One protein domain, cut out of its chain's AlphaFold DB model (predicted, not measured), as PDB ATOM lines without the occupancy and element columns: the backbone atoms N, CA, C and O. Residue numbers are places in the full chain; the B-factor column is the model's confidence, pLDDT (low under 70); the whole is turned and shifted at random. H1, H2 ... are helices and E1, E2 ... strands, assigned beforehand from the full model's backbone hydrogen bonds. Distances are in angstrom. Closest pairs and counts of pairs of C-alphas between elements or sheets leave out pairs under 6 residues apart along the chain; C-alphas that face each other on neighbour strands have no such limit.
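This is residues 2 to 15 and 34 to 66 of the 917 residues of the protein "Peptidase_S8 domain-containing protein" of Bacteroidetes bacterium (UniProt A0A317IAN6). A small antiparallel sheet of three strands, E1, E2 and E3, has one helix, H1, over one face, running along E3; residues 34 to 44, with no named element, lead into the helix. The printed part has 47 residues, with E1, E2, H1 and E3 in that order along the chain, and the order across the sheet is E1, E2, E3. The class is mixed, helices and strands, in two layers, a helix on one face of a sheet. The whole is compact, with a radius of gyration of the C-alphas of 9.8 A, and elongated in outline, with spans of 31 by 18 by 17 A.

E1 is residues 2 to 5, 9.9 A long from first to last C-alpha, and begins at C-alpha 2 at (93.124, 458.471, 22.221). E2 is residues 8 to 12, 12.5 A long. H1 is residues 45 to 55, 15.4 A long, with C-alpha 45 at (103.127, 469.508, 12.981). E3 is residues 59 to 64, 14.2 A long, and ends at C-alpha 64 at (102.463, 464.749, 15.678).

E1 and E2 form a hairpin, antiparallel at 147 degrees, with N 3 and O 10 at 2.9 A. E2, the inner strand, is antiparallel to E3 at 165 degrees, with N 60 and O 11 at 2.7 A. H1 is on the sheet, over E3, at a height over the sheet of 8.2 A. It runs along the strands, at 2 degrees to E3 on the local plane. The closest C-alphas of H1 and E3 are those of Trp 46 and Ala 64, 5.5 A apart. In H1 every O i to N i+4 pair is within hydrogen-bond range.

The two C-alphas farthest apart, those of Ser 15 and Ser 43, are 31.4 A apart. Residues 16 to 33 are not printed, and C-alphas 15 and 34 are 13.5 A apart across this cut, which falls in the link from E2 to H1. The links E1 to E2 and H1 to E3 are tight. The mean pLDDT of the printed part is 72.6, and residues 5 to 6, 14 to 15, 34 to 43 and 66 are under 70.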
ATOM      1  N   LEU A   2      92.347 457.886  23.322       74.25
ATOM      2  CA  LEU A   2      93.124 458.471  22.221       74.25
ATOM      3  C   LEU A   2      92.190 459.085  21.178       74.25
ATOM      4  O   LEU A   2      91.218 458.447  20.777       74.25
ATOM      5  N   VAL A   3      92.503 460.300  20.740       73.50
ATOM      6  CA  VAL A   3      91.819 461.002  19.650       73.50
ATOM      7  C   VAL A   3      92.814 461.218  18.515       73.50
ATOM      8  O   VAL A   3      93.930 461.671  18.745       73.50
ATOM      9  N   TYR A   4      92.407 460.885  17.292       74.19
ATOM     10  CA  TYR A   4      93.193 461.102  16.077       74.19
ATOM     11  C   TYR A   4      92.515 462.204  15.262       74.19
ATOM     12  O   TYR A   4      91.399 461.995  14.782       74.19
ATOM     13  N   GLN A   5      93.146 463.370  15.135       67.94
ATOM     14  CA  GLN A   5      92.548 464.531  14.467       67.94
ATOM     15  C   GLN A   5      93.635 465.433  13.864       67.94
ATOM     16  O   GLN A   5      94.628 465.693  14.527       67.94
ATOM     17  N   ASN A   6      93.443 465.922  12.629       66.19
ATOM     18  CA  ASN A   6      94.334 466.873  11.934       66.19
ATOM     19  C   ASN A   6      95.838 466.527  12.028       66.19
ATOM     20  O   ASN A   6      96.645 467.376  12.394       66.19
ATOM     21  N   ASN A   7      96.214 465.279  11.722       72.19
ATOM     22  CA  ASN A   7      97.592 464.774  11.831       72.19
ATOM     23  C   ASN A   7      98.193 464.881  13.245       72.19
ATOM     24  O   ASN A   7      99.403 465.014  13.403       72.19
ATOM     25  N   LEU A   8      97.357 464.811  14.281       75.88
ATOM     26  CA  LEU A   8      97.774 464.706  15.674       75.88
ATOM     27  C   LEU A   8      97.179 463.459  16.322       75.88
ATOM     28  O   LEU A   8      96.057 463.035  16.014       75.88
ATOM     29  N   ILE A   9      97.924 462.921  17.283       79.44
ATOM     30  CA  ILE A   9      97.486 461.871  18.193       79.44
ATOM     31  C   ILE A   9      97.415 462.461  19.599       79.44
ATOM     32  O   ILE A   9      98.426 462.872  20.157       79.44
ATOM     33  N   ILE A  10      96.215 462.517  20.168       81.25
ATOM     34  CA  ILE A  10      95.934 463.258  21.398       81.25
ATOM     35  C   ILE A  10      95.499 462.277  22.483       81.25
ATOM     36  O   ILE A  10      94.492 461.577  22.340       81.25
ATOM     37  N   GLU A  11      96.227 462.244  23.593       82.06
ATOM     38  CA  GLU A  11      95.823 461.513  24.786       82.06
ATOM     39  C   GLU A  11      94.929 462.391  25.672       82.06
ATOM     40  O   GLU A  11      95.321 463.461  26.126       82.06
ATOM     41  N   LEU A  12      93.710 461.931  25.955       78.50
ATOM     42  CA  LEU A  12      92.804 462.569  26.910       78.50
ATOM     43  C   LEU A  12      92.991 461.951  28.302       78.50
ATOM     44  O   LEU A  12      92.720 460.751  28.482       78.50
ATOM     45  N   LYS A  13      93.383 462.774  29.288       71.75
ATOM     46  CA  LYS A  13      93.367 462.404  30.712       71.75
ATOM     47  C   LYS A  13      91.914 462.224  31.152       71.75
ATOM     48  O   LYS A  13      91.063 463.068  30.887       71.75
ATOM     49  N   GLN A  14      91.592 461.096  31.783       53.16
ATOM     50  CA  GLN A  14      90.220 460.818  32.215       53.16
ATOM     51  C   GLN A  14      89.765 461.799  33.310       53.16
ATOM     52  O   GLN A  14      89.993 461.572  34.493       53.16
ATOM     53  N   SER A  15      89.026 462.834  32.915       44.19
ATOM     54  CA  SER A  15      87.979 463.455  33.729       44.19
ATOM     55  C   SER A  15      86.956 464.148  32.827       44.19
ATOM     56  O   SER A  15      87.075 465.340  32.579       44.19
ATOM     57  N   PRO A  34      85.597 463.778  20.236       43.47
ATOM     58  CA  PRO A  34      85.490 465.185  20.607       43.47
ATOM     59  C   PRO A  34      86.228 466.043  19.576       43.47
ATOM     60  O   PRO A  34      87.430 465.867  19.393       43.47
ATOM     61  N   GLN A  35      85.524 466.941  18.878       44.44
ATOM     62  CA  GLN A  35      86.183 467.848  17.939       44.44
ATOM     63  C   GLN A  35      86.955 468.906  18.721       44.44
ATOM     64  O   GLN A  35      86.381 469.857  19.257       44.44
ATOM     65  N   ILE A  36      88.272 468.732  18.780       57.94
ATOM     66  CA  ILE A  36      89.186 469.705  19.365       57.94
ATOM     67  C   ILE A  36      89.426 470.785  18.306       57.94
ATOM     68  O   ILE A  36      89.714 470.482  17.147       57.94
ATOM     69  N   LYS A  37      89.250 472.062  18.665       53.53
ATOM     70  CA  LYS A  37      89.554 473.169  17.748       53.53
ATOM     71  C   LYS A  37      91.068 473.293  17.613       53.53
ATOM     72  O   LYS A  37      91.738 473.579  18.596       53.53
ATOM     73  N   ILE A  38      91.576 473.101  16.400       57.47
ATOM     74  CA  ILE A  38      92.999 473.197  16.062       57.47
ATOM     75  C   ILE A  38      93.151 474.361  15.074       57.47
ATOM     76  O   ILE A  38      92.356 474.475  14.142       57.47
ATOM     77  N   SER A  39      94.107 475.262  15.308       51.88
ATOM     78  CA  SER A  39      94.404 476.385  14.408       51.88
ATOM     79  C   SER A  39      95.325 475.939  13.269       51.88
ATOM     80  O   SER A  39      96.426 475.470  13.542       51.88
ATOM     81  N   ASP A  40      94.938 476.172  12.013       52.28
ATOM     82  CA  ASP A  40      95.732 475.841  10.811       52.28
ATOM     83  C   ASP A  40      96.925 476.805  10.563       52.28
ATOM     84  O   ASP A  40      97.378 476.979   9.434       52.28
ATOM     85  N   GLU A  41      97.422 477.496  11.596       47.62
ATOM     86  CA  GLU A  41      98.426 478.569  11.457       47.62
ATOM     87  C   GLU A  41      99.878 478.072  11.330       47.62
ATOM     88  O   GLU A  41     100.746 478.838  10.907       47.62
ATOM     89  N   TYR A  42     100.170 476.813  11.672       53.19
ATOM     90  CA  TYR A  42     101.543 476.310  11.775       53.19
ATOM     91  C   TYR A  42     101.907 475.353  10.636       53.19
ATOM     92  O   TYR A  42     101.201 474.388  10.365       53.19
ATOM     93  N   SER A  43     103.059 475.584   9.996       62.81
ATOM     94  CA  SER A  43     103.599 474.697   8.952       62.81
ATOM     95  C   SER A  43     104.293 473.445   9.505       62.81
ATOM     96  O   SER A  43     104.494 472.493   8.759       62.81
ATOM     97  N   ASN A  44     104.696 473.446  10.783       76.56
ATOM     98  CA  ASN A  44     105.341 472.315  11.454       76.56
ATOM     99  C   ASN A  44     104.319 471.576  12.356       76.56
ATOM    100  O   ASN A  44     103.749 472.199  13.259       76.56
ATOM    101  N   PRO A  45     104.088 470.262  12.171       79.81
ATOM    102  CA  PRO A  45     103.127 469.508  12.981       79.81
ATOM    103  C   PRO A  45     103.468 469.441  14.480       79.81
ATOM    104  O   PRO A  45     102.560 469.471  15.310       79.81
ATOM    105  N   TRP A  46     104.754 469.424  14.851       87.19
ATOM    106  CA  TRP A  46     105.167 469.470  16.259       87.19
ATOM    107  C   TRP A  46     104.889 470.829  16.905       87.19
ATOM    108  O   TRP A  46     104.519 470.868  18.076       87.19
ATOM    109  N   ASP A  47     104.980 471.938  16.160       86.62
ATOM    110  CA  ASP A  47     104.545 473.247  16.675       86.62
ATOM    111  C   ASP A  47     103.051 473.230  17.021       86.62
ATOM    112  O   ASP A  47     102.655 473.731  18.074       86.62
ATOM    113  N   THR A  48     102.237 472.580  16.186       84.38
ATOM    114  CA  THR A  48     100.800 472.406  16.445       84.38
ATOM    115  C   THR A  48     100.558 471.543  17.688       84.38
ATOM    116  O   THR A  48      99.731 471.898  18.527       84.38
ATOM    117  N   ALA A  49     101.298 470.439  17.842       87.62
ATOM    118  CA  ALA A  49     101.186 469.546  18.996       87.62
ATOM    119  C   ALA A  49     101.531 470.256  20.320       87.62
ATOM    120  O   ALA A  49     100.758 470.196  21.281       87.62
ATOM    121  N   HIS A  50     102.663 470.970  20.357       88.75
ATOM    122  CA  HIS A  50     103.111 471.725  21.534       88.75
ATOM    123  C   HIS A  50     102.168 472.881  21.876       88.75
ATOM    124  O   HIS A  50     101.848 473.087  23.047       88.75
ATOM    125  N   GLU A  51     101.684 473.622  20.878       86.12
ATOM    126  CA  GLU A  51     100.746 474.721  21.117       86.12
ATOM    127  C   GLU A  51      99.389 474.202  21.619       86.12
ATOM    128  O   GLU A  51      98.834 474.764  22.563       86.12
ATOM    129  N   LEU A  52      98.894 473.079  21.085       84.12
ATOM    130  CA  LEU A  52      97.659 472.459  21.566       84.12
ATOM    131  C   LEU A  52      97.770 472.029  23.037       84.12
ATOM    132  O   LEU A  52      96.894 472.348  23.844       84.12
ATOM    133  N   LYS A  53      98.869 471.358  23.405       87.44
ATOM    134  CA  LYS A  53      99.151 470.966  24.793       87.44
ATOM    135  C   LYS A  53      99.196 472.172  25.738       87.44
ATOM    136  O   LYS A  53      98.710 472.105  26.865       87.44
ATOM    137  N   LYS A  54      99.765 473.282  25.276       84.62
ATOM    138  CA  LYS A  54      99.875 474.522  26.045       84.62
ATOM    139  C   LYS A  54      98.531 475.240  26.212       84.62
ATOM    140  O   LYS A  54      98.300 475.855  27.253       84.62
ATOM    141  N   GLN A  55      97.658 475.183  25.206       83.50
ATOM    142  CA  GLN A  55      96.320 475.784  25.249       83.50
ATOM    143  C   GLN A  55      95.361 475.021  26.166       83.50
ATOM    144  O   GLN A  55      94.545 475.650  26.842       83.50
ATOM    145  N   ASP A  56      95.482 473.693  26.222       81.94
ATOM    146  CA  ASP A  56      94.693 472.848  27.115       81.94
ATOM    147  C   ASP A  56      95.588 471.943  27.986       81.94
ATOM    148  O   ASP A  56      95.871 470.792  27.635       81.94
ATOM    149  N   PRO A  57      95.993 472.426  29.178       78.31
ATOM    150  CA  PRO A  57      96.804 471.653  30.118       78.31
ATOM    151  C   PRO A  57      96.135 470.368  30.636       78.31
ATOM    152  O   PRO A  57      96.808 469.550  31.272       78.31
ATOM    153  N   GLN A  58      94.823 470.182  30.419       79.19
ATOM    154  CA  GLN A  58      94.113 468.958  30.808       79.19
ATOM    155  C   GLN A  58      94.360 467.803  29.834       79.19
ATOM    156  O   GLN A  58      94.135 466.646  30.197       79.19
ATOM    157  N   LEU A  59      94.857 468.087  28.627       82.31
ATOM    158  CA  LEU A  59      95.317 467.050  27.713       82.31
ATOM    159  C   LEU A  59      96.492 466.279  28.333       82.31
ATOM    160  O   LEU A  59      97.226 466.786  29.185       82.31
ATOM    161  N   GLY A  60      96.650 465.023  27.934       84.44
ATOM    162  CA  GLY A  60      97.823 464.194  28.195       84.44
ATOM    163  C   GLY A  60      98.925 464.468  27.179       84.44
ATOM    164  O   GLY A  60      99.156 465.621  26.814       84.44
ATOM    165  N   PHE A  61      99.621 463.423  26.746       85.81
ATOM    166  CA  PHE A  61     100.601 463.493  25.668       85.81
ATOM    167  C   PHE A  61      99.943 463.842  24.319       85.81
ATOM    168  O   PHE A  61      98.846 463.365  24.013       85.81
ATOM    169  N   VAL A  62     100.619 464.657  23.504       84.88
ATOM    170  CA  VAL A  62     100.184 465.013  22.147       84.88
ATOM    171  C   VAL A  62     101.320 464.708  21.171       84.88
ATOM    172  O   VAL A  62     102.393 465.295  21.267       84.88
ATOM    173  N   GLU A  63     101.099 463.791  20.234       84.94
ATOM    174  CA  GLU A  63     102.065 463.436  19.189       84.94
ATOM    175  C   GLU A  63     101.675 464.080  17.865       84.94
ATOM    176  O   GLU A  63     100.498 464.073  17.496       84.94
ATOM    177  N   ALA A  64     102.660 464.547  17.103       79.69
ATOM    178  CA  ALA A  64     102.463 464.749  15.678       79.69
ATOM    179  C   ALA A  64     102.348 463.381  14.974       79.69
ATOM    180  O   ALA A  64     103.257 462.555  15.060       79.69
ATOM    181  N   ASP A  65     101.239 463.139  14.270       71.81
ATOM    182  CA  ASP A  65     101.052 461.986  13.375       71.81
ATOM    183  C   ASP A  65     101.769 462.287  12.053       71.81
ATOM    184  O   ASP A  65     101.147 462.585  11.031       71.81
ATOM    185  N   LEU A  66     103.100 462.336  12.130       63.84
ATOM    186  CA  LEU A  66     103.969 462.662  11.007       63.84
ATOM    187  C   LEU A  66     103.951 461.554   9.957       63.84
ATOM    188  O   LEU A  66     103.952 460.365  10.282       63.84
TER     189      LEU A  66